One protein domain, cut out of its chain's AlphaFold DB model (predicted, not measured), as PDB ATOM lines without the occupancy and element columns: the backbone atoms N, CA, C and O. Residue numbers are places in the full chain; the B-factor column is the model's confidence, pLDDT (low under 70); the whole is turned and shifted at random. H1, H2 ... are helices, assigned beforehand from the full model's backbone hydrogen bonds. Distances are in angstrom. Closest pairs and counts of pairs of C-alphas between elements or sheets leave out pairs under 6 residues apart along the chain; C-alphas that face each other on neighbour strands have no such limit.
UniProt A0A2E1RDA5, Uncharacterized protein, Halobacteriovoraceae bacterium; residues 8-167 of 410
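AT A GLANCE: This is residues 8 to 167 of the 410 residues of an uncharacterized protein of Halobacteriovoraceae bacterium (UniProt A0A2E1RDA5). One long helix, H5, runs through the middle of the domain, with H4 folded back antiparallel beside it and H7 crossing it almost at a right angle. H1, H2 and H3 make a chain of short helices leading round to H4, H2 and H3 lying toward one end of the long axis, while much of the unnamed stretch of residues 110 to 144 extends toward the other end. Of the 160 residues printed, 83 are in eight named helices, H1 to H8 in order along the chain; there is no named strand, and the class is all helix. The whole is compact, with a radius of gyration of the C-alphas of 16.0 A, but elongated in outline, spanning 48 by 31 by 30 A.

IN THESE COORDINATES: H1 is residues 8 to 15, beginning at C-alpha 8 at (-50.536, -13.570, -1.254). H2 is residues 18 to 26 and H3 residues 31 to 41, 15.6 A long. H4, residues 48 to 59, is 16.7 A long. H5, residues 65 to 86, is the longest at 31.6 A, from C-alpha 65 at (-49.067, -7.807, 29.920) to C-alpha 86 at (-41.064, -3.534, -0.305). H6 is residues 90 to 97, H7 residues 101 to 109 and H8 residues 145 to 148, ending at C-alpha 148 at (-32.628, -16.178, 10.843).

HOW THE PARTS SIT: H4 is the hub, touching three helices. H4 and H5 form a helical hairpin at a shallow tilt of 5 degrees, opposite ways; their closest C-alphas, Asn 59 and Ile 68, are 5.8 A apart. H4 touches H6 with residues 48 to 52 alone, the closest C-alphas being those of Gln 49 and Leu 97 at 4.8 A. H3 and H4, also a helical hairpin, only just touch, with 3 pairs of C-alphas within 8 A, the closest being Ile 41 and Ile 51 at 6.0 A. H2 and H3 touch only at the corner, closest at the C-alphas of Met 25 and Arg 31, 6.6 A. H5 touches H7 with residues 75 to 80 alone, about perpendicular at 86 degrees; the closest C-alphas, Gly 76 and Ala 107, are 4.4 A apart. H1 is close to H5 but not clearly touching, the closest C-alphas being Phe 13 and Phe 81 at 6.8 A. H8 touches no helix. The helix packing is mostly crossed. Every O i to N i+4 pair is within hydrogen-bond range in H1, H3, H4, H5, H6 and H7, and 4 of 5 are in H2; H8 is too short for such a pair.

THE WHOLE: The two C-alphas farthest apart, Gly 29 and Lys 130, are 48.8 A apart. The printed part has no cut. The link from H7 to H8, 35 residues, is long. The mean pLDDT of the printed part is 74.9, with residues 24 to 30, 110 to 131, 139 to 154 and 162 under 70.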
ATOM      1  N   ALA A   8     -51.833 -12.925  -1.098       86.50
ATOM      2  CA  ALA A   8     -50.536 -13.570  -1.254       86.50
ATOM      3  C   ALA A   8     -49.567 -13.084  -0.169       86.50
ATOM      4  O   ALA A   8     -48.983 -13.923   0.521       86.50
ATOM      5  N   GLU A   9     -49.483 -11.774   0.080       87.44
ATOM      6  CA  GLU A   9     -48.682 -11.226   1.179       87.44
ATOM      7  C   GLU A   9     -49.157 -11.732   2.546       87.44
ATOM      8  O   GLU A   9     -48.334 -12.097   3.386       87.44
ATOM      9  N   GLN A  10     -50.469 -11.863   2.759       88.81
ATOM     10  CA  GLN A  10     -51.023 -12.470   3.971       88.81
ATOM     11  C   GLN A  10     -50.544 -13.913   4.169       88.81
ATOM     12  O   GLN A  10     -50.179 -14.300   5.283       88.81
ATOM     13  N   ARG A  11     -50.546 -14.730   3.108       85.94
ATOM     14  CA  ARG A  11     -50.074 -16.123   3.168       85.94
ATOM     15  C   ARG A  11     -48.582 -16.190   3.457       85.94
ATOM     16  O   ARG A  11     -48.172 -17.002   4.282       85.94
ATOM     17  N   GLU A  12     -47.791 -15.344   2.812       86.31
ATOM     18  CA  GLU A  12     -46.349 -15.262   3.038       86.31
ATOM     19  C   GLU A  12     -46.028 -14.804   4.463       86.31
ATOM     20  O   GLU A  12     -45.223 -15.438   5.143       86.31
ATOM     21  N   PHE A  13     -46.727 -13.790   4.974       87.56
ATOM     22  CA  PHE A  13     -46.585 -13.362   6.363       87.56
ATOM     23  C   PHE A  13     -46.965 -14.482   7.336       87.56
ATOM     24  O   PHE A  13     -46.267 -14.731   8.313       87.56
ATOM     25  N   LYS A  14     -48.035 -15.228   7.041       85.88
ATOM     26  CA  LYS A  14     -48.452 -16.381   7.844       85.88
ATOM     27  C   LYS A  14     -47.381 -17.479   7.887       85.88
ATOM     28  O   LYS A  14     -47.187 -18.086   8.939       85.88
ATOM     29  N   LYS A  15     -46.672 -17.724   6.777       84.06
ATOM     30  CA  LYS A  15     -45.596 -18.729   6.705       84.06
ATOM     31  C   LYS A  15     -44.433 -18.425   7.650       84.06
ATOM     32  O   LYS A  15     -43.873 -19.371   8.187       84.06
ATOM     33  N   ILE A  16     -44.142 -17.150   7.928       79.75
ATOM     34  CA  ILE A  16     -43.076 -16.727   8.864       79.75
ATOM     35  C   ILE A  16     -43.284 -17.281  10.280       79.75
ATOM     36  O   ILE A  16     -42.336 -17.387  11.056       79.75
ATOM     37  N   PHE A  17     -44.519 -17.626  10.644       77.25
ATOM     38  CA  PHE A  17     -44.801 -18.188  11.961       77.25
ATOM     39  C   PHE A  17     -44.758 -19.723  11.994       77.25
ATOM     40  O   PHE A  17     -44.718 -20.303  13.077       77.25
ATOM     41  N   GLY A  18     -44.786 -20.383  10.832       75.94
ATOM     42  CA  GLY A  18     -44.896 -21.836  10.714       75.94
ATOM     43  C   GLY A  18     -46.289 -22.389  11.057       75.94
ATOM     44  O   GLY A  18     -47.064 -21.824  11.832       75.94
ATOM     45  N   GLU A  19     -46.639 -23.547  10.491       71.44
ATOM     46  CA  GLU A  19     -47.942 -24.190  10.742       71.44
ATOM     47  C   GLU A  19     -48.110 -24.651  12.199       71.44
ATOM     48  O   GLU A  19     -49.219 -24.663  12.739       71.44
ATOM     49  N   SER A  20     -47.001 -25.009  12.852       70.56
ATOM     50  CA  SER A  20     -46.969 -25.453  14.248       70.56
ATOM     51  C   SER A  20     -47.430 -24.357  15.213       70.56
ATOM     52  O   SER A  20     -48.152 -24.663  16.160       70.56
ATOM     53  N   PHE A  21     -47.099 -23.089  14.947       78.62
ATOM     54  CA  PHE A  21     -47.552 -21.942  15.734       78.62
ATOM     55  C   PHE A  21     -49.076 -21.828  15.716       78.62
ATOM     56  O   PHE A  21     -49.724 -21.887  16.763       78.62
ATOM     57  N   PHE A  22     -49.673 -21.777  14.522       77.06
ATOM     58  CA  PHE A  22     -51.128 -21.711  14.367       77.06
ATOM     59  C   PHE A  22     -51.827 -22.938  14.961       77.06
ATOM     60  O   PHE A  22     -52.881 -22.812  15.588       77.06
ATOM     61  N   LYS A  23     -51.228 -24.126  14.821       71.94
ATOM     62  CA  LYS A  23     -51.755 -25.361  15.408       71.94
ATOM     63  C   LYS A  23     -51.731 -25.323  16.938       71.94
ATOM     64  O   LYS A  23     -52.735 -25.681  17.550       71.94
ATOM     65  N   ASN A  24     -50.655 -24.848  17.557       68.06
ATOM     66  CA  ASN A  24     -50.553 -24.726  19.015       68.06
ATOM     67  C   ASN A  24     -51.554 -23.703  19.569       68.06
ATOM     68  O   ASN A  24     -52.232 -23.981  20.556       68.06
ATOM     69  N   MET A  25     -51.729 -22.570  18.883       68.44
ATOM     70  CA  MET A  25     -52.748 -21.578  19.246       68.44
ATOM     71  C   MET A  25     -54.175 -22.135  19.118       68.44
ATOM     72  O   MET A  25     -55.069 -21.748  19.868       68.44
ATOM     73  N   SER A  26     -54.386 -23.100  18.217       59.00
ATOM     74  CA  SER A  26     -55.693 -23.716  17.969       59.00
ATOM     75  C   SER A  26     -56.147 -24.749  19.013       59.00
ATOM     76  O   SER A  26     -57.334 -25.065  19.063       59.00
ATOM     77  N   GLN A  27     -55.248 -25.290  19.843       57.41
ATOM     78  CA  GLN A  27     -55.572 -26.393  20.765       57.41
ATOM     79  C   GLN A  27     -56.103 -25.939  22.138       57.41
ATOM     80  O   GLN A  27     -56.672 -26.746  22.868       57.41
ATOM     81  N   ASN A  28     -56.001 -24.651  22.477       56.75
ATOM     82  CA  ASN A  28     -56.227 -24.145  23.840       56.75
ATOM     83  C   ASN A  28     -57.622 -23.530  24.070       56.75
ATOM     84  O   ASN A  28     -57.764 -22.537  24.776       56.75
ATOM     85  N   GLY A  29     -58.671 -24.090  23.457       56.00
ATOM     86  CA  GLY A  29     -60.073 -23.745  23.759       56.00
ATOM     87  C   GLY A  29     -60.601 -22.412  23.203       56.00
ATOM     88  O   GLY A  29     -61.809 -22.213  23.198       56.00
ATOM     89  N   GLN A  30     -59.743 -21.532  22.674       65.31
ATOM     90  CA  GLN A  30     -60.134 -20.255  22.048       65.31
ATOM     91  C   GLN A  30     -59.658 -20.114  20.591       65.31
ATOM     92  O   GLN A  30     -59.308 -19.030  20.124       65.31
ATOM     93  N   ARG A  31     -59.662 -21.223  19.840       72.50
ATOM     94  CA  ARG A  31     -59.277 -21.256  18.416       72.50
ATOM     95  C   ARG A  31     -60.028 -20.225  17.576       72.50
ATOM     96  O   ARG A  31     -59.432 -19.563  16.733       72.50
ATOM     97  N   GLU A  32     -61.330 -20.109  17.808       76.69
ATOM     98  CA  GLU A  32     -62.192 -19.183  17.076       76.69
ATOM     99  C   GLU A  32     -61.815 -17.729  17.350       76.69
ATOM    100  O   GLU A  32     -61.740 -16.938  16.417       76.69
ATOM    101  N   ALA A  33     -61.493 -17.391  18.602       78.50
ATOM    102  CA  ALA A  33     -61.076 -16.050  18.993       78.50
ATOM    103  C   ALA A  33     -59.764 -15.649  18.300       78.50
ATOM    104  O   ALA A  33     -59.677 -14.582  17.697       78.50
ATOM    105  N   PHE A  34     -58.762 -16.531  18.314       83.81
ATOM    106  CA  PHE A  34     -57.486 -16.268  17.652       83.81
ATOM    107  C   PHE A  34     -57.633 -16.154  16.125       83.81
ATOM    108  O   PHE A  34     -57.103 -15.222  15.520       83.81
ATOM    109  N   ASN A  35     -58.383 -17.063  15.494       83.56
ATOM    110  CA  ASN A  35     -58.633 -17.003  14.052       83.56
ATOM    111  C   ASN A  35     -59.385 -15.727  13.665       83.56
ATOM    112  O   ASN A  35     -58.980 -15.046  12.729       83.56
ATOM    113  N   ARG A  36     -60.425 -15.367  14.427       84.31
ATOM    114  CA  ARG A  36     -61.202 -14.143  14.208       84.31
ATOM    115  C   ARG A  36     -60.333 -12.896  14.355       84.31
ATOM    116  O   ARG A  36     -60.498 -11.958  13.588       84.31
ATOM    117  N   PHE A  37     -59.397 -12.880  15.304       88.12
ATOM    118  CA  PHE A  37     -58.409 -11.805  15.431       88.12
ATOM    119  C   PHE A  37     -57.496 -11.733  14.208       88.12
ATOM    120  O   PHE A  37     -57.291 -10.654  13.657       88.12
ATOM    121  N   TRP A  38     -56.968 -12.876  13.766       88.50
ATOM    122  CA  TRP A  38     -56.043 -12.926  12.640       88.50
ATOM    123  C   TRP A  38     -56.706 -12.453  11.345       88.50
ATOM    124  O   TRP A  38     -56.143 -11.642  10.615       88.50
ATOM    125  N   GLU A  39     -57.915 -12.939  11.075       87.69
ATOM    126  CA  GLU A  39     -58.707 -12.549   9.909       87.69
ATOM    127  C   GLU A  39     -59.098 -11.075   9.952       87.69
ATOM    128  O   GLU A  39     -59.078 -10.409   8.926       87.69
ATOM    129  N   ASP A  40     -59.406 -10.542  11.132       87.25
ATOM    130  CA  ASP A  40     -59.798  -9.147  11.274       87.25
ATOM    131  C   ASP A  40     -58.649  -8.155  11.049       87.25
ATOM    132  O   ASP A  40     -58.832  -7.100  10.429       87.25
ATOM    133  N   ILE A  41     -57.463  -8.484  11.559       90.00
ATOM    134  CA  ILE A  41     -56.286  -7.628  11.416       90.00
ATOM    135  C   ILE A  41     -55.671  -7.776  10.026       90.00
ATOM    136  O   ILE A  41     -55.285  -6.776   9.431       90.00
ATOM    137  N   PHE A  42     -55.607  -8.999   9.497       90.69
ATOM    138  CA  PHE A  42     -54.876  -9.317   8.272       90.69
ATOM    139  C   PHE A  42     -55.794  -9.766   7.131       90.69
ATOM    140  O   PHE A  42     -55.406 -10.645   6.372       90.69
ATOM    141  N   ALA A  43     -56.995  -9.193   6.990       80.94
ATOM    142  CA  ALA A  43     -58.021  -9.615   6.021       80.94
ATOM    143  C   ALA A  43     -57.572  -9.638   4.538       80.94
ATOM    144  O   ALA A  43     -58.238 -10.250   3.706       80.94
ATOM    145  N   GLY A  44     -56.439  -9.009   4.211       78.44
ATOM    146  CA  GLY A  44     -55.939  -8.856   2.847       78.44
ATOM    147  C   GLY A  44     -56.666  -7.736   2.093       78.44
ATOM    148  O   GLY A  44     -57.834  -7.443   2.333       78.44
ATOM    149  N   GLY A  45     -55.958  -7.074   1.181       82.38
ATOM    150  CA  GLY A  45     -56.454  -5.929   0.410       82.38
ATOM    151  C   GLY A  45     -56.380  -4.580   1.136       82.38
ATOM    152  O   GLY A  45     -56.847  -3.577   0.597       82.38
ATOM    153  N   GLU A  46     -55.782  -4.531   2.326       86.88
ATOM    154  CA  GLU A  46     -55.621  -3.307   3.116       86.88
ATOM    155  C   GLU A  46     -54.219  -2.706   2.958       86.88
ATOM    156  O   GLU A  46     -53.266  -3.385   2.564       86.88
ATOM    157  N   SER A  47     -54.077  -1.410   3.252       90.56
ATOM    158  CA  SER A  47     -52.753  -0.790   3.313       90.56
ATOM    159  C   SER A  47     -52.025  -1.220   4.597       90.56
ATOM    160  O   SER A  47     -52.659  -1.330   5.652       90.56
ATOM    161  N   PRO A  48     -50.692  -1.399   4.566       91.75
ATOM    162  CA  PRO A  48     -49.905  -1.700   5.761       91.75
ATOM    163  C   PRO A  48     -50.117  -0.711   6.918       91.75
ATOM    164  O   PRO A  48     -50.177  -1.123   8.074       91.75
ATOM    165  N   GLN A  49     -50.324   0.576   6.614       92.00
ATOM    166  CA  GLN A  49     -50.677   1.603   7.607       92.00
ATOM    167  C   GLN A  49     -51.957   1.259   8.374       92.00
ATOM    168  O   GLN A  49     -52.029   1.411   9.594       92.00
ATOM    169  N   LEU A  50     -52.992   0.802   7.660       90.88
ATOM    170  CA  LEU A  50     -54.269   0.455   8.269       90.88
ATOM    171  C   LEU A  50     -54.127  -0.777   9.165       90.88
ATOM    172  O   LEU A  50     -54.670  -0.789  10.269       90.88
ATOM    173  N   ILE A  51     -53.348  -1.767   8.727       92.56
ATOM    174  CA  ILE A  51     -53.049  -2.972   9.510       92.56
ATOM    175  C   ILE A  51     -52.318  -2.597  10.804       92.56
ATOM    176  O   ILE A  51     -52.747  -2.992  11.886       92.56
ATOM    177  N   LEU A  52     -51.283  -1.751  10.736       93.25
ATOM    178  CA  LEU A  52     -50.586  -1.253  11.928       93.25
ATOM    179  C   LEU A  52     -51.520  -0.501  12.876       93.25
ATOM    180  O   LEU A  52     -51.497  -0.719  14.089       93.25
ATOM    181  N   LYS A  53     -52.409   0.334  12.332       91.38
ATOM    182  CA  LYS A  53     -53.424   1.029  13.126       91.38
ATOM    183  C   LYS A  53     -54.373   0.049  13.819       91.38
ATOM    184  O   LYS A  53     -54.704   0.260  14.988       91.38
ATOM    185  N   LYS A  54     -54.800  -1.021  13.143       91.31
ATOM    186  CA  LYS A  54     -55.626  -2.083  13.739       91.31
ATOM    187  C   LYS A  54     -54.889  -2.811  14.857       91.31
ATOM    188  O   LYS A  54     -55.480  -3.015  15.915       91.31
ATOM    189  N   ILE A  55     -53.611  -3.135  14.666       92.19
ATOM    190  CA  ILE A  55     -52.769  -3.762  15.696       92.19
ATOM    191  C   ILE A  55     -52.678  -2.857  16.935       92.19
ATOM    192  O   ILE A  55     -53.003  -3.295  18.039       92.19
ATOM    193  N   ASN A  56     -52.356  -1.572  16.757       89.69
ATOM    194  CA  ASN A  56     -52.269  -0.600  17.856       89.69
ATOM    195  C   ASN A  56     -53.609  -0.416  18.582       89.69
ATOM    196  O   ASN A  56     -53.659  -0.395  19.810       89.69
ATOM    197  N   THR A  57     -54.706  -0.326  17.829       88.00
ATOM    198  CA  THR A  57     -56.057  -0.220  18.400       88.00
ATOM    199  C   THR A  57     -56.416  -1.483  19.178       88.00
ATOM    200  O   THR A  57     -57.030  -1.407  20.236       88.00
ATOM    201  N   THR A  58     -55.999  -2.652  18.689       86.38
ATOM    202  CA  THR A  58     -56.234  -3.929  19.364       86.38
ATOM    203  C   THR A  58     -55.512  -3.997  20.704       86.38
ATOM    204  O   THR A  58     -56.090  -4.438  21.696       86.38
ATOM    205  N   ASN A  59     -54.288  -3.470  20.761       85.19
ATOM    206  CA  ASN A  59     -53.494  -3.454  21.981       85.19
ATOM    207  C   ASN A  59     -54.177  -2.692  23.137       85.19
ATOM    208  O   ASN A  59     -54.043  -3.072  24.294       85.19
ATOM    209  N   GLN A  60     -54.991  -1.674  22.830       84.12
ATOM    210  CA  GLN A  60     -55.748  -0.908  23.833       84.12
ATOM    211  C   GLN A  60     -56.842  -1.723  24.539       84.12
ATOM    212  O   GLN A  60     -57.301  -1.336  25.614       84.12
ATOM    213  N   TYR A  61     -57.291  -2.832  23.947       84.00
ATOM    214  CA  TYR A  61     -58.335  -3.677  24.530       84.00
ATOM    215  C   TYR A  61     -57.784  -4.789  25.422       84.00
ATOM    216  O   TYR A  61     -58.541  -5.376  26.200       84.00
ATOM    217  N   PHE A  62     -56.491  -5.089  25.321       85.75
ATOM    218  CA  PHE A  62     -55.858  -6.122  26.127       85.75
ATOM    219  C   PHE A  62     -55.366  -5.553  27.453       85.75
ATOM    220  O   PHE A  62     -54.859  -4.438  27.526       85.75
ATOM    221  N   ARG A  63     -55.562  -6.322  28.529       81.75
ATOM    222  CA  ARG A  63     -55.181  -5.923  29.894       81.75
ATOM    223  C   ARG A  63     -54.016  -6.742  30.436       81.75
ATOM    224  O   ARG A  63     -53.299  -6.277  31.315       81.75
ATOM    225  N   GLU A  64     -53.822  -7.960  29.938       83.31
ATOM    226  CA  GLU A  64     -52.743  -8.837  30.371       83.31
ATOM    227  C   GLU A  64     -51.437  -8.478  29.651       83.31
ATOM    228  O   GLU A  64     -51.339  -8.565  28.426       83.31
ATOM    229  N   GLY A  65     -50.401  -8.149  30.429       83.12
ATOM    230  CA  GLY A  65     -49.067  -7.807  29.920       83.12
ATOM    231  C   GLY A  65     -48.488  -8.792  28.892       83.12
ATOM    232  O   GLY A  65     -47.975  -8.339  27.873       83.12
ATOM    233  N   PRO A  66     -48.601 -10.125  29.069       84.38
ATOM    234  CA  PRO A  66     -48.105 -11.071  28.068       84.38
ATOM    235  C   PRO A  66     -48.797 -10.953  26.705       84.38
ATOM    236  O   PRO A  66     -48.142 -11.099  25.677       84.38
ATOM    237  N   LEU A  67     -50.104 -10.673  26.688       85.06
ATOM    238  CA  LEU A  67     -50.871 -10.518  25.455       85.06
ATOM    239  C   LEU A  67     -50.534  -9.190  24.767       85.06
ATOM    240  O   LEU A  67     -50.306  -9.174  23.563       85.06
ATOM    241  N   ILE A  68     -50.401  -8.111  25.544       88.88
ATOM    242  CA  ILE A  68     -49.922  -6.801  25.071       88.88
ATOM    243  C   ILE A  68     -48.539  -6.936  24.420       88.88
ATOM    244  O   ILE A  68     -48.322  -6.497  23.290       88.88
ATOM    245  N   ASN A  69     -47.610  -7.608  25.103       86.81
ATOM    246  CA  ASN A  69     -46.256  -7.828  24.600       86.81
ATOM    247  C   ASN A  69     -46.252  -8.693  23.338       86.81
ATOM    248  O   ASN A  69     -45.489  -8.423  22.415       86.81
ATOM    249  N   TRP A  70     -47.119  -9.704  23.266       87.81
ATOM    250  CA  TRP A  70     -47.255 -10.526  22.069       87.81
ATOM    251  C   TRP A  70     -47.799  -9.734  20.871       87.81
ATOM    252  O   TRP A  70     -47.314  -9.908  19.757       87.81
ATOM    253  N   VAL A  71     -48.757  -8.827  21.082       90.38
ATOM    254  CA  VAL A  71     -49.273  -7.948  20.016       90.38
ATOM    255  C   VAL A  71     -48.211  -6.959  19.541       90.38
ATOM    256  O   VAL A  71     -48.073  -6.753  18.337       90.38
ATOM    257  N   ASN A  72     -47.432  -6.378  20.455       88.94
ATOM    258  CA  ASN A  72     -46.305  -5.512  20.096       88.94
ATOM    259  C   ASN A  72     -45.224  -6.277  19.323       88.94
ATOM    260  O   ASN A  72     -44.712  -5.794  18.317       88.94
ATOM    261  N   TRP A  73     -44.941  -7.514  19.723       87.12
ATOM    262  CA  TRP A  73     -44.053  -8.394  18.975       87.12
ATOM    263  C   TRP A  73     -44.600  -8.700  17.568       87.12
ATOM    264  O   TRP A  73     -43.886  -8.578  16.573       87.12
ATOM    265  N   LEU A  74     -45.892  -9.016  17.446       89.75
ATOM    266  CA  LEU A  74     -46.552  -9.214  16.153       89.75
ATOM    267  C   LEU A  74     -46.468  -7.955  15.268       89.75
ATOM    268  O   LEU A  74     -46.252  -8.068  14.060       89.75
ATOM    269  N   ARG A  75     -46.596  -6.766  15.869       91.44
ATOM    270  CA  ARG A  75     -46.412  -5.471  15.201       91.44
ATOM    271  C   ARG A  75     -45.005  -5.346  14.611       91.44
ATOM    272  O   ARG A  75     -44.886  -5.052  13.426       91.44
ATOM    273  N   GLY A  76     -43.961  -5.596  15.403       87.75
ATOM    274  CA  GLY A  76     -42.571  -5.515  14.942       87.75
ATOM    275  C   GLY A  76     -42.271  -6.502  13.809       87.75
ATOM    276  O   GLY A  76     -41.747  -6.108  12.767       87.75
ATOM    277  N   LYS A  77     -42.739  -7.755  13.932       86.25
ATOM    278  CA  LYS A  77     -42.677  -8.755  12.847       86.25
ATOM    279  C   LYS A  77     -43.307  -8.247  11.554       86.25
ATOM    280  O   LYS A  77     -42.760  -8.472  10.477       86.25
ATOM    281  N   PHE A  78     -44.467  -7.601  11.652       91.38
ATOM    282  CA  PHE A  78     -45.170  -7.080  10.486       91.38
ATOM    283  C   PHE A  78     -44.404  -5.933   9.813       91.38
ATOM    284  O   PHE A  78     -44.298  -5.919   8.591       91.38
ATOM    285  N   ILE A  79     -43.810  -5.018  10.588       90.19
ATOM    286  CA  ILE A  79     -42.981  -3.920  10.058       90.19
ATOM    287  C   ILE A  79     -41.804  -4.477   9.247       90.19
ATOM    288  O   ILE A  79     -41.601  -4.078   8.100       90.19
ATOM    289  N   LEU A  80     -41.078  -5.447   9.806       85.88
ATOM    290  CA  LEU A  80     -39.941  -6.081   9.131       85.88
ATOM    291  C   LEU A  80     -40.363  -6.877   7.902       85.88
ATOM    292  O   LEU A  80     -39.683  -6.839   6.880       85.88
ATOM    293  N   PHE A  81     -41.502  -7.566   7.976       87.94
ATOM    294  CA  PHE A  81     -42.067  -8.243   6.818       87.94
ATOM    295  C   PHE A  81     -42.326  -7.257   5.678       87.94
ATOM    296  O   PHE A  81     -41.887  -7.501   4.554       87.94
ATOM    297  N   VAL A  82     -42.983  -6.131   5.962       90.06
ATOM    298  CA  VAL A  82     -43.248  -5.108   4.946       90.06
ATOM    299  C   VAL A  82     -41.942  -4.558   4.384       90.06
ATOM    300  O   VAL A  82     -41.808  -4.471   3.166       90.06
ATOM    301  N   TRP A  83     -40.962  -4.258   5.239       88.06
ATOM    302  CA  TRP A  83     -39.662  -3.755   4.797       88.06
ATOM    303  C   TRP A  83     -38.943  -4.732   3.860       88.06
ATOM    304  O   TRP A  83     -38.510  -4.341   2.778       88.06
ATOM    305  N   SER A  84     -38.920  -6.017   4.219       84.75
ATOM    306  CA  SER A  84     -38.279  -7.072   3.425       84.75
ATOM    307  C   SER A  84     -38.918  -7.327   2.064       84.75
ATOM    308  O   SER A  84     -38.264  -7.835   1.157       84.75
ATOM    309  N   ARG A  85     -40.207  -7.006   1.911       86.62
ATOM    310  CA  ARG A  85     -40.955  -7.212   0.664       86.62
ATOM    311  C   ARG A  85     -40.997  -5.975  -0.214       86.62
ATOM    312  O   ARG A  85     -41.125  -6.104  -1.426       86.62
ATOM    313  N   ALA A  86     -40.940  -4.799   0.396       83.56
ATOM    314  CA  ALA A  86     -41.064  -3.534  -0.305       83.56
ATOM    315  C   ALA A  86     -39.787  -3.141  -1.062       83.56
ATOM    316  O   ALA A  86     -39.896  -2.370  -2.010       83.56
ATOM    317  N   ASP A  87     -38.619  -3.657  -0.656       81.12
ATOM    318  CA  ASP A  87     -37.301  -3.248  -1.172       81.12
ATOM    319  C   ASP A  87     -37.136  -1.714  -1.181       81.12
ATOM    320  O   ASP A  87     -36.777  -1.075  -2.168       81.12
ATOM    321  N   ILE A  88     -37.503  -1.098  -0.056       87.19
ATOM    322  CA  ILE A  88     -37.429   0.349   0.159       87.19
ATOM    323  C   ILE A  88     -36.488   0.667   1.309       87.19
ATOM    324  O   ILE A  88     -36.230  -0.168   2.181       87.19
ATOM    325  N   ASN A  89     -35.997   1.903   1.329       88.19
ATOM    326  CA  ASN A  89     -35.183   2.375   2.434       88.19
ATOM    327  C   ASN A  89     -36.031   2.699   3.676       88.19
ATOM    328  O   ASN A  89     -37.255   2.847   3.601       88.19
ATOM    329  N   LEU A  90     -35.368   2.816   4.828       85.81
ATOM    330  CA  LEU A  90     -36.024   3.095   6.108       85.81
ATOM    331  C   LEU A  90     -36.771   4.438   6.126       85.81
ATOM    332  O   LEU A  90     -37.836   4.528   6.731       85.81
ATOM    333  N   GLU A  91     -36.270   5.469   5.436       87.56
ATOM    334  CA  GLU A  91     -36.958   6.767   5.336       87.56
ATOM    335  C   GLU A  91     -38.332   6.634   4.671       87.56
ATOM    336  O   GLU A  91     -39.349   7.125   5.173       87.56
ATOM    337  N   LEU A  92     -38.366   5.947   3.529       88.75
ATOM    338  CA  LEU A  92     -39.591   5.730   2.782       88.75
ATOM    339  C   LEU A  92     -40.521   4.797   3.557       88.75
ATOM    340  O   LEU A  92     -41.723   5.039   3.577       88.75
ATOM    341  N   LEU A  93     -39.979   3.791   4.249       89.81
ATOM    342  CA  LEU A  93     -40.744   2.897   5.117       89.81
ATOM    343  C   LEU A  93     -41.448   3.665   6.244       89.81
ATOM    344  O   LEU A  93     -42.643   3.464   6.444       89.81
ATOM    345  N   LEU A  94     -40.755   4.573   6.943       90.19
ATOM    346  CA  LEU A  94     -41.350   5.417   7.990       90.19
ATOM    347  C   LEU A  94     -42.538   6.212   7.450       90.19
ATOM    348  O   LEU A  94     -43.615   6.225   8.050       90.19
ATOM    349  N   LYS A  95     -42.360   6.836   6.282       89.50
ATOM    350  CA  LYS A  95     -43.404   7.631   5.631       89.50
ATOM    351  C   LYS A  95     -44.577   6.773   5.155       89.50
ATOM    352  O   LYS A  95     -45.731   7.151   5.347       89.50
ATOM    353  N   GLU A  96     -44.292   5.628   4.543       89.19
ATOM    354  CA  GLU A  96     -45.301   4.704   4.020       89.19
ATOM    355  C   GLU A  96     -46.015   3.929   5.127       89.19
ATOM    356  O   GLU A  96     -47.137   3.498   4.906       89.19
ATOM    357  N   LEU A  97     -45.441   3.781   6.322       90.88
ATOM    358  CA  LEU A  97     -46.096   3.145   7.471       90.88
ATOM    359  C   LEU A  97     -46.687   4.146   8.475       90.88
ATOM    360  O   LEU A  97     -47.513   3.753   9.300       90.88
ATOM    361  N   GLY A  98     -46.318   5.426   8.384       89.88
ATOM    362  CA  GLY A  98     -46.737   6.463   9.328       89.88
ATOM    363  C   GLY A  98     -46.172   6.245  10.735       89.88
ATOM    364  O   GLY A  98     -46.876   6.501  11.709       89.88
ATOM    365  N   LEU A  99     -44.947   5.722  10.828       88.81
ATOM    366  CA  LEU A  99     -44.266   5.395  12.084       88.81
ATOM    367  C   LEU A  99     -43.354   6.538  12.538       88.81
ATOM    368  O   LEU A  99     -42.848   7.300  11.707       88.81
ATOM    369  N   SER A 100     -43.107   6.633  13.846       88.81
ATOM    370  CA  SER A 100     -41.970   7.412  14.349       88.81
ATOM    371  C   SER A 100     -40.658   6.641  14.172       88.81
ATOM    372  O   SER A 100     -40.651   5.422  13.985       88.81
ATOM    373  N   LEU A 101     -39.536   7.361  14.235       82.19
ATOM    374  CA  LEU A 101     -38.208   6.749  14.220       82.19
ATOM    375  C   LEU A 101     -38.047   5.757  15.382       82.19
ATOM    376  O   LEU A 101     -37.650   4.624  15.144       82.19
ATOM    377  N   ASP A 102     -38.448   6.152  16.592       81.81
ATOM    378  CA  ASP A 102     -38.370   5.314  17.795       81.81
ATOM    379  C   ASP A 102     -39.119   3.983  17.616       81.81
ATOM    380  O   ASP A 102     -38.603   2.915  17.927       81.81
ATOM    381  N   GLU A 103     -40.322   4.020  17.031       83.62
ATOM    382  CA  GLU A 103     -41.123   2.811  16.798       83.62
ATOM    383  C   GLU A 103     -40.470   1.847  15.801       83.62
ATOM    384  O   GLU A 103     -40.658   0.630  15.889       83.62
ATOM    385  N   LEU A 104     -39.736   2.384  14.827       84.38
ATOM    386  CA  LEU A 104     -38.968   1.591  13.878       84.38
ATOM    387  C   LEU A 104     -37.698   1.030  14.529       84.38
ATOM    388  O   LEU A 104     -37.365  -0.129  14.293       84.38
ATOM    389  N   GLU A 105     -37.006   1.821  15.350       78.44
ATOM    390  CA  GLU A 105     -35.823   1.379  16.093       78.44
ATOM    391  C   GLU A 105     -36.151   0.237  17.052       78.44
ATOM    392  O   GLU A 105     -35.431  -0.765  17.061       78.44
ATOM    393  N   ASP A 106     -37.264   0.335  17.779       77.62
ATOM    394  CA  ASP A 106     -37.768  -0.736  18.640       77.62
ATOM    395  C   ASP A 106     -38.038  -2.008  17.818       77.62
ATOM    396  O   ASP A 106     -37.567  -3.099  18.150       77.62
ATOM    397  N   ALA A 107     -38.730  -1.864  16.682       79.88
ATOM    398  CA  ALA A 107     -39.053  -2.982  15.798       79.88
ATOM    399  C   ALA A 107     -37.820  -3.630  15.147       79.88
ATOM    400  O   ALA A 107     -37.868  -4.807  14.807       79.88
ATOM    401  N   ILE A 108     -36.727  -2.898  14.940       75.88
ATOM    402  CA  ILE A 108     -35.490  -3.451  14.373       75.88
ATOM    403  C   ILE A 108     -34.648  -4.100  15.476       75.88
ATOM    404  O   ILE A 108     -34.205  -5.241  15.323       75.88
ATOM    405  N   THR A 109     -34.470  -3.408  16.602       71.56
ATOM    406  CA  THR A 109     -33.668  -3.865  17.746       71.56
ATOM    407  C   THR A 109     -34.181  -5.181  18.321       71.56
ATOM    408  O   THR A 109     -33.390  -6.089  18.578       71.56
ATOM    409  N   ASP A 110     -35.501  -5.327  18.464       69.31
ATOM    410  CA  ASP A 110     -36.107  -6.535  19.034       69.31
ATOM    411  C   ASP A 110     -35.870  -7.795  18.180       69.31
ATOM    412  O   ASP A 110     -35.883  -8.923  18.685       69.31
ATOM    413  N   PHE A 111     -35.637  -7.628  16.877       67.44
ATOM    414  CA  PHE A 111     -35.656  -8.725  15.907       67.44
ATOM    415  C   PHE A 111     -34.330  -8.992  15.205       67.44
ATOM    416  O   PHE A 111     -34.147 -10.100  14.700       67.44
ATOM    417  N   LEU A 112     -33.392  -8.045  15.228       65.44
ATOM    418  CA  LEU A 112     -32.022  -8.237  14.752       65.44
ATOM    419  C   LEU A 112     -30.957  -8.418  15.861       65.44
ATOM    420  O   LEU A 112     -29.792  -8.128  15.587       65.44
ATOM    421  N   PRO A 113     -31.241  -8.939  17.080       51.75
ATOM    422  CA  PRO A 113     -30.217  -9.024  18.125       51.75
ATOM    423  C   PRO A 113     -29.088 -10.024  17.800       51.75
ATOM    424  O   PRO A 113     -28.086 -10.062  18.510       51.75
ATOM    425  N   SER A 114     -29.231 -10.833  16.741       43.41
ATOM    426  CA  SER A 114     -28.274 -11.867  16.326       43.41
ATOM    427  C   SER A 114     -27.703 -11.701  14.914       43.41
ATOM    428  O   SER A 114     -26.859 -12.505  14.524       43.41
ATOM    429  N   VAL A 115     -28.089 -10.668  14.155       46.41
ATOM    430  CA  VAL A 115     -27.406 -10.313  12.891       46.41
ATOM    431  C   VAL A 115     -26.250  -9.377  13.237       46.41
ATOM    432  O   VAL A 115     -26.171  -8.231  12.817       46.41
ATOM    433  N   VAL A 116     -25.379  -9.865  14.115       41.88
ATOM    434  CA  VAL A 116     -24.203  -9.140  14.578       41.88
ATOM    435  C   VAL A 116     -23.037  -9.616  13.731       41.88
ATOM    436  O   VAL A 116     -22.303 -10.532  14.092       41.88
ATOM    437  N   VAL A 117     -22.871  -8.968  12.582       38.91
ATOM    438  CA  VAL A 117     -21.521  -8.727  12.076       38.91
ATOM    439  C   VAL A 117     -20.862  -7.810  13.107       38.91
ATOM    440  O   VAL A 117     -21.447  -6.787  13.476       38.91
ATOM    441  N   GLU A 118     -19.703  -8.207  13.634       34.00
ATOM    442  CA  GLU A 118     -18.887  -7.419  14.566       34.00
ATOM    443  C   GLU A 118     -18.918  -5.922  14.187       34.00
ATOM    444  O   GLU A 118     -18.460  -5.536  13.115       34.00
ATOM    445  N   GLY A 119     -19.527  -5.082  15.039       41.88
ATOM    446  CA  GLY A 119     -19.623  -3.626  14.831       41.88
ATOM    447  C   GLY A 119     -20.994  -3.059  14.419       41.88
ATOM    448  O   GLY A 119     -21.088  -1.868  14.138       41.88
ATOM    449  N   SER A 120     -22.063  -3.862  14.397       43.97
ATOM    450  CA  SER A 120     -23.405  -3.444  13.936       43.97
ATOM    451  C   SER A 120     -24.497  -3.385  15.019       43.97
ATOM    452  O   SER A 120     -25.668  -3.243  14.701       43.97
ATOM    453  N   VAL A 121     -24.168  -3.427  16.312       42.25
ATOM    454  CA  VAL A 121     -25.163  -3.124  17.373       42.25
ATOM    455  C   VAL A 121     -25.248  -1.612  17.650       42.25
ATOM    456  O   VAL A 121     -26.259  -1.112  18.129       42.25
ATOM    457  N   ASP A 122     -24.268  -0.844  17.169       45.78
ATOM    458  CA  ASP A 122     -24.289   0.628  17.119       45.78
ATOM    459  C   ASP A 122     -25.143   1.187  15.954       45.78
ATOM    460  O   ASP A 122     -25.090   2.373  15.618       45.78
ATOM    461  N   PHE A 123     -25.900   0.321  15.277       47.75
ATOM    462  CA  PHE A 123     -26.385   0.512  13.909       47.75
ATOM    463  C   PHE A 123     -27.456   1.585  13.724       47.75
ATOM    464  O   PHE A 123     -27.426   2.260  12.695       47.75
ATOM    465  N   LEU A 124     -28.316   1.802  14.720       48.19
ATOM    466  CA  LEU A 124     -29.290   2.904  14.748       48.19
ATOM    467  C   LEU A 124     -29.016   3.898  15.884       48.19
ATOM    468  O   LEU A 124     -29.135   5.101  15.679       48.19
ATOM    469  N   ILE A 125     -28.510   3.420  17.024       47.38
ATOM    470  CA  ILE A 125     -28.349   4.211  18.254       47.38
ATOM    471  C   ILE A 125     -27.304   5.335  18.106       47.38
ATOM    472  O   ILE A 125     -27.461   6.404  18.693       47.38
ATOM    473  N   MET A 126     -26.239   5.146  17.313       45.69
ATOM    474  CA  MET A 126     -25.159   6.145  17.224       45.69
ATOM    475  C   MET A 126     -25.356   7.218  16.142       45.69
ATOM    476  O   MET A 126     -24.715   8.269  16.210       45.69
ATOM    477  N   ALA A 127     -26.192   6.981  15.125       50.12
ATOM    478  CA  ALA A 127     -26.391   7.936  14.028       50.12
ATOM    479  C   ALA A 127     -27.676   7.665  13.214       50.12
ATOM    480  O   ALA A 127     -27.584   7.389  12.011       50.12
ATOM    481  N   PRO A 128     -28.868   7.792  13.820       54.72
ATOM    482  CA  PRO A 128     -30.131   7.391  13.194       54.72
ATOM    483  C   PRO A 128     -30.394   8.104  11.862       54.72
ATOM    484  O   PRO A 128     -30.795   7.493  10.876       54.72
ATOM    485  N   HIS A 129     -30.050   9.391  11.773       54.59
ATOM    486  CA  HIS A 129     -30.247  10.192  10.561       54.59
ATOM    487  C   HIS A 129     -29.290   9.854   9.408       54.59
ATOM    488  O   HIS A 129     -29.600  10.149   8.258       54.59
ATOM    489  N   LYS A 130     -28.120   9.255   9.679       55.06
ATOM    490  CA  LYS A 130     -27.114   8.973   8.637       55.06
ATOM    491  C   LYS A 130     -27.390   7.685   7.859       55.06
ATOM    492  O   LYS A 130     -26.713   7.443   6.866       55.06
ATOM    493  N   LYS A 131     -28.338   6.857   8.311       65.69
ATOM    494  CA  LYS A 131     -28.560   5.501   7.780       65.69
ATOM    495  C   LYS A 131     -30.011   5.204   7.387       65.69
ATOM    496  O   LYS A 131     -30.338   4.063   7.087       65.69
ATOM    497  N   LEU A 132     -30.862   6.229   7.282       73.62
ATOM    498  CA  LEU A 132     -32.234   6.096   6.765       73.62
ATOM    499  C   LEU A 132     -32.301   5.637   5.292       73.62
ATOM    500  O   LEU A 132     -33.355   5.213   4.825       73.62
ATOM    501  N   SER A 133     -31.177   5.691   4.571       78.50
ATOM    502  CA  SER A 133     -31.035   5.220   3.190       78.50
ATOM    503  C   SER A 133     -30.842   3.705   3.050       78.50
ATOM    504  O   SER A 133     -30.784   3.224   1.925       78.50
ATOM    505  N   LEU A 134     -30.709   2.974   4.157       77.88
ATOM    506  CA  LEU A 134     -30.446   1.537   4.173       77.88
ATOM    507  C   LEU A 134     -31.629   0.727   3.616       77.88
ATOM    508  O   LEU A 134     -32.766   0.922   4.054       77.88
ATOM    509  N   LEU A 135     -31.346  -0.203   2.701       81.31
ATOM    510  CA  LEU A 135     -32.292  -1.194   2.189       81.31
ATOM    511  C   LEU A 135     -32.268  -2.472   3.036       81.31
ATOM    512  O   LEU A 135     -31.305  -2.757   3.744       81.31
ATOM    513  N   TYR A 136     -33.325  -3.279   2.938       77.25
ATOM    514  CA  TYR A 136     -33.361  -4.571   3.626       77.25
ATOM    515  C   TYR A 136     -32.256  -5.519   3.122       77.25
ATOM    516  O   TYR A 136     -31.585  -6.170   3.920       77.25
ATOM    517  N   ASP A 137     -32.026  -5.553   1.804       75.56
ATOM    518  CA  ASP A 137     -31.014  -6.413   1.173       75.56
ATOM    519  C   ASP A 137     -29.572  -6.053   1.599       75.56
ATOM    520  O   ASP A 137     -28.702  -6.926   1.617       75.56
ATOM    521  N   ASP A 138     -29.322  -4.812   2.038       73.06
ATOM    522  CA  ASP A 138     -28.008  -4.373   2.538       73.06
ATOM    523  C   ASP A 138     -27.613  -5.064   3.853       73.06
ATOM    524  O   ASP A 138     -26.435  -5.090   4.217       73.06
ATOM    525  N   LEU A 139     -28.578  -5.635   4.584       69.50
ATOM    526  CA  LEU A 139     -28.324  -6.300   5.863       69.50
ATOM    527  C   LEU A 139     -27.648  -7.672   5.713       69.50
ATOM    528  O   LEU A 139     -27.254  -8.258   6.720       69.50
ATOM    529  N   ASN A 140     -27.519  -8.196   4.485       60.28
ATOM    530  CA  ASN A 140     -26.967  -9.525   4.188       60.28
ATOM    531  C   ASN A 140     -27.558 -10.643   5.075       60.28
ATOM    532  O   ASN A 140     -26.896 -11.625   5.414       60.28
ATOM    533  N   ILE A 141     -28.816 -10.467   5.487       62.03
ATOM    534  CA  ILE A 141     -29.600 -11.472   6.199       62.03
ATOM    535  C   ILE A 141     -30.011 -12.490   5.145       62.03
ATOM    536  O   ILE A 141     -30.484 -12.098   4.076       62.03
ATOM    537  N   GLU A 142     -29.834 -13.787   5.419       53.72
ATOM    538  CA  GLU A 142     -30.383 -14.830   4.549       53.72
ATOM    539  C   GLU A 142     -31.839 -14.470   4.217       53.72
ATOM    540  O   GLU A 142     -32.638 -14.206   5.117       53.72
ATOM    541  N   LYS A 143     -32.171 -14.398   2.918       48.69
ATOM    542  CA  LYS A 143     -33.453 -13.870   2.402       48.69
ATOM    543  C   LYS A 143     -34.698 -14.578   2.956       48.69
ATOM    544  O   LYS A 143     -35.819 -14.121   2.738       48.69
ATOM    545  N   ASP A 144     -34.508 -15.658   3.700       47.81
ATOM    546  CA  ASP A 144     -35.520 -16.313   4.500       47.81
ATOM    547  C   ASP A 144     -35.562 -15.730   5.926       47.81
ATOM    548  O   ASP A 144     -34.886 -16.184   6.850       47.81
ATOM    549  N   ILE A 145     -36.467 -14.770   6.147       50.06
ATOM    550  CA  ILE A 145     -36.899 -14.340   7.498       50.06
ATOM    551  C   ILE A 145     -37.403 -15.531   8.335       50.06
ATOM    552  O   ILE A 145     -37.453 -15.465   9.565       50.06
ATOM    553  N   SER A 146     -37.772 -16.626   7.664       43.69
ATOM    554  CA  SER A 146     -38.128 -17.906   8.270       43.69
ATOM    555  C   SER A 146     -36.944 -18.611   8.957       43.69
ATOM    556  O   SER A 146     -37.172 -19.415   9.853       43.69
ATOM    557  N   VAL A 147     -35.688 -18.298   8.606       40.50
ATOM    558  CA  VAL A 147     -34.504 -19.059   9.052       40.50
ATOM    559  C   VAL A 147     -33.607 -18.286  10.032       40.50
ATOM    560  O   VAL A 147     -32.969 -18.909  10.884       40.50
ATOM    561  N   SER A 148     -33.583 -16.948  10.015       42.41
ATOM    562  CA  SER A 148     -32.628 -16.178  10.843       42.41
ATOM    563  C   SER A 148     -33.040 -15.974  12.309       42.41
ATOM    564  O   SER A 148     -32.196 -15.685  13.159       42.41
ATOM    565  N   ILE A 149     -34.315 -16.176  12.648       48.75
ATOM    566  CA  ILE A 149     -34.790 -16.142  14.035       48.75
ATOM    567  C   ILE A 149     -34.972 -17.587  14.443       48.75
ATOM    568  O   ILE A 149     -35.940 -18.208  14.022       48.75
ATOM    569  N   LYS A 150     -34.054 -18.138  15.245       48.88
ATOM    570  CA  LYS A 150     -34.183 -19.493  15.796       48.88
ATOM    571  C   LYS A 150     -35.562 -19.652  16.448       48.88
ATOM    572  O   LYS A 150     -35.767 -19.297  17.606       48.88
ATOM    573  N   GLU A 151     -36.500 -20.222  15.694       51.69
ATOM    574  CA  GLU A 151     -37.934 -20.324  16.004       51.69
ATOM    575  C   GLU A 151     -38.204 -21.030  17.342       51.69
ATOM    576  O   GLU A 151     -39.270 -20.890  17.935       51.69
ATOM    577  N   LYS A 152     -37.214 -21.787  17.831       48.25
ATOM    578  CA  LYS A 152     -37.247 -22.555  19.080       48.25
ATOM    579  C   LYS A 152     -36.875 -21.754  20.332       48.25
ATOM    580  O   LYS A 152     -37.085 -22.258  21.429       48.25
ATOM    581  N   GLU A 153     -36.294 -20.564  20.194       50.12
ATOM    582  CA  GLU A 153     -35.761 -19.797  21.332       50.12
ATOM    583  C   GLU A 153     -36.659 -18.610  21.725       50.12
ATOM    584  O   GLU A 153     -36.619 -18.159  22.871       50.12
ATOM    585  N   TYR A 154     -37.530 -18.131  20.828       65.25
ATOM    586  CA  TYR A 154     -38.381 -16.972  21.109       65.25
ATOM    587  C   TYR A 154     -39.674 -17.375  21.839       65.25
ATOM    588  O   TYR A 154     -40.597 -17.952  21.261       65.25
ATOM    589  N   PHE A 155     -39.774 -16.999  23.118       71.50
ATOM    590  CA  PHE A 155     -40.920 -17.275  24.002       71.50
ATOM    591  C   PHE A 155     -42.289 -16.921  23.392       71.50
ATOM    592  O   PHE A 155     -43.271 -17.619  23.642       71.50
ATOM    593  N   MET A 156     -42.355 -15.888  22.547       78.69
ATOM    594  CA  MET A 156     -43.594 -15.447  21.896       78.69
ATOM    595  C   MET A 156     -44.240 -16.520  21.002       78.69
ATOM    596  O   MET A 156     -45.463 -16.539  20.880       78.69
ATOM    597  N   TYR A 157     -43.461 -17.458  20.447       75.31
ATOM    598  CA  TYR A 157     -43.989 -18.601  19.684       75.31
ATOM    599  C   TYR A 157     -44.622 -19.683  20.568       75.31
ATOM    600  O   TYR A 157     -45.411 -20.502  20.095       75.31
ATOM    601  N   HIS A 158     -44.274 -19.697  21.854       74.31
ATOM    602  CA  HIS A 158     -44.714 -20.696  22.826       74.31
ATOM    603  C   HIS A 158     -45.746 -20.158  23.817       74.31
ATOM    604  O   HIS A 158     -46.245 -20.920  24.648       74.31
ATOM    605  N   LEU A 159     -46.066 -18.865  23.742       74.56
ATOM    606  CA  LEU A 159     -47.067 -18.245  24.590       74.56
ATOM    607  C   LEU A 159     -48.433 -18.874  24.299       74.56
ATOM    608  O   LEU A 159     -48.933 -18.827  23.179       74.56
ATOM    609  N   GLU A 160     -49.064 -19.462  25.310       74.31
ATOM    610  CA  GLU A 160     -50.376 -20.084  25.148       74.31
ATOM    611  C   GLU A 160     -51.472 -19.004  25.193       74.31
ATOM    612  O   GLU A 160     -52.179 -18.837  26.186       74.31
ATOM    613  N   LEU A 161     -51.602 -18.250  24.094       73.38
ATOM    614  CA  LEU A 161     -52.485 -17.082  23.999       73.38
ATOM    615  C   LEU A 161     -53.941 -17.386  24.350       73.38
ATOM    616  O   LEU A 161     -54.622 -16.540  24.919       73.38
ATOM    617  N   GLY A 162     -54.419 -18.591  24.030       68.81
ATOM    618  CA  GLY A 162     -55.812 -18.991  24.242       68.81
ATOM    619  C   GLY A 162     -56.273 -19.000  25.705       68.81
ATOM    620  O   GLY A 162     -57.478 -19.022  25.948       68.81
ATOM    621  N   PHE A 163     -55.355 -18.945  26.678       70.56
ATOM    622  CA  PHE A 163     -55.707 -18.876  28.101       70.56
ATOM    623  C   PHE A 163     -55.972 -17.454  28.609       70.56
ATOM    624  O   PHE A 163     -56.456 -17.304  29.732       70.56
ATOM    625  N   PHE A 164     -55.683 -16.414  27.819       78.50
ATOM    626  CA  PHE A 164     -55.933 -15.039  28.247       78.50
ATOM    627  C   PHE A 164     -57.416 -14.685  28.135       78.50
ATOM    628  O   PHE A 164     -58.068 -14.891  27.112       78.50
ATOM    629  N   SER A 165     -57.960 -14.125  29.210       75.31
ATOM    630  CA  SER A 165     -59.373 -13.763  29.289       75.31
ATOM    631  C   SER A 165     -59.736 -12.569  28.405       75.31
ATOM    632  O   SER A 165     -60.867 -12.496  27.918       75.31
ATOM    633  N   SER A 166     -58.788 -11.662  28.129       80.06
ATOM    634  CA  SER A 166     -59.079 -10.457  27.342       80.06
ATOM    635  C   SER A 166     -59.381 -10.702  25.871       80.06
ATOM    636  O   SER A 166     -59.877  -9.785  25.223       80.06
ATOM    637  N   TRP A 167     -59.180 -11.909  25.334       79.19
ATOM    638  CA  TRP A 167     -59.692 -12.250  24.002       79.19
ATOM    639  C   TRP A 167     -61.201 -12.029  23.906       79.19
ATOM    640  O   TRP A 167     -61.684 -11.426  22.949       79.19
TER     641      TRP A 167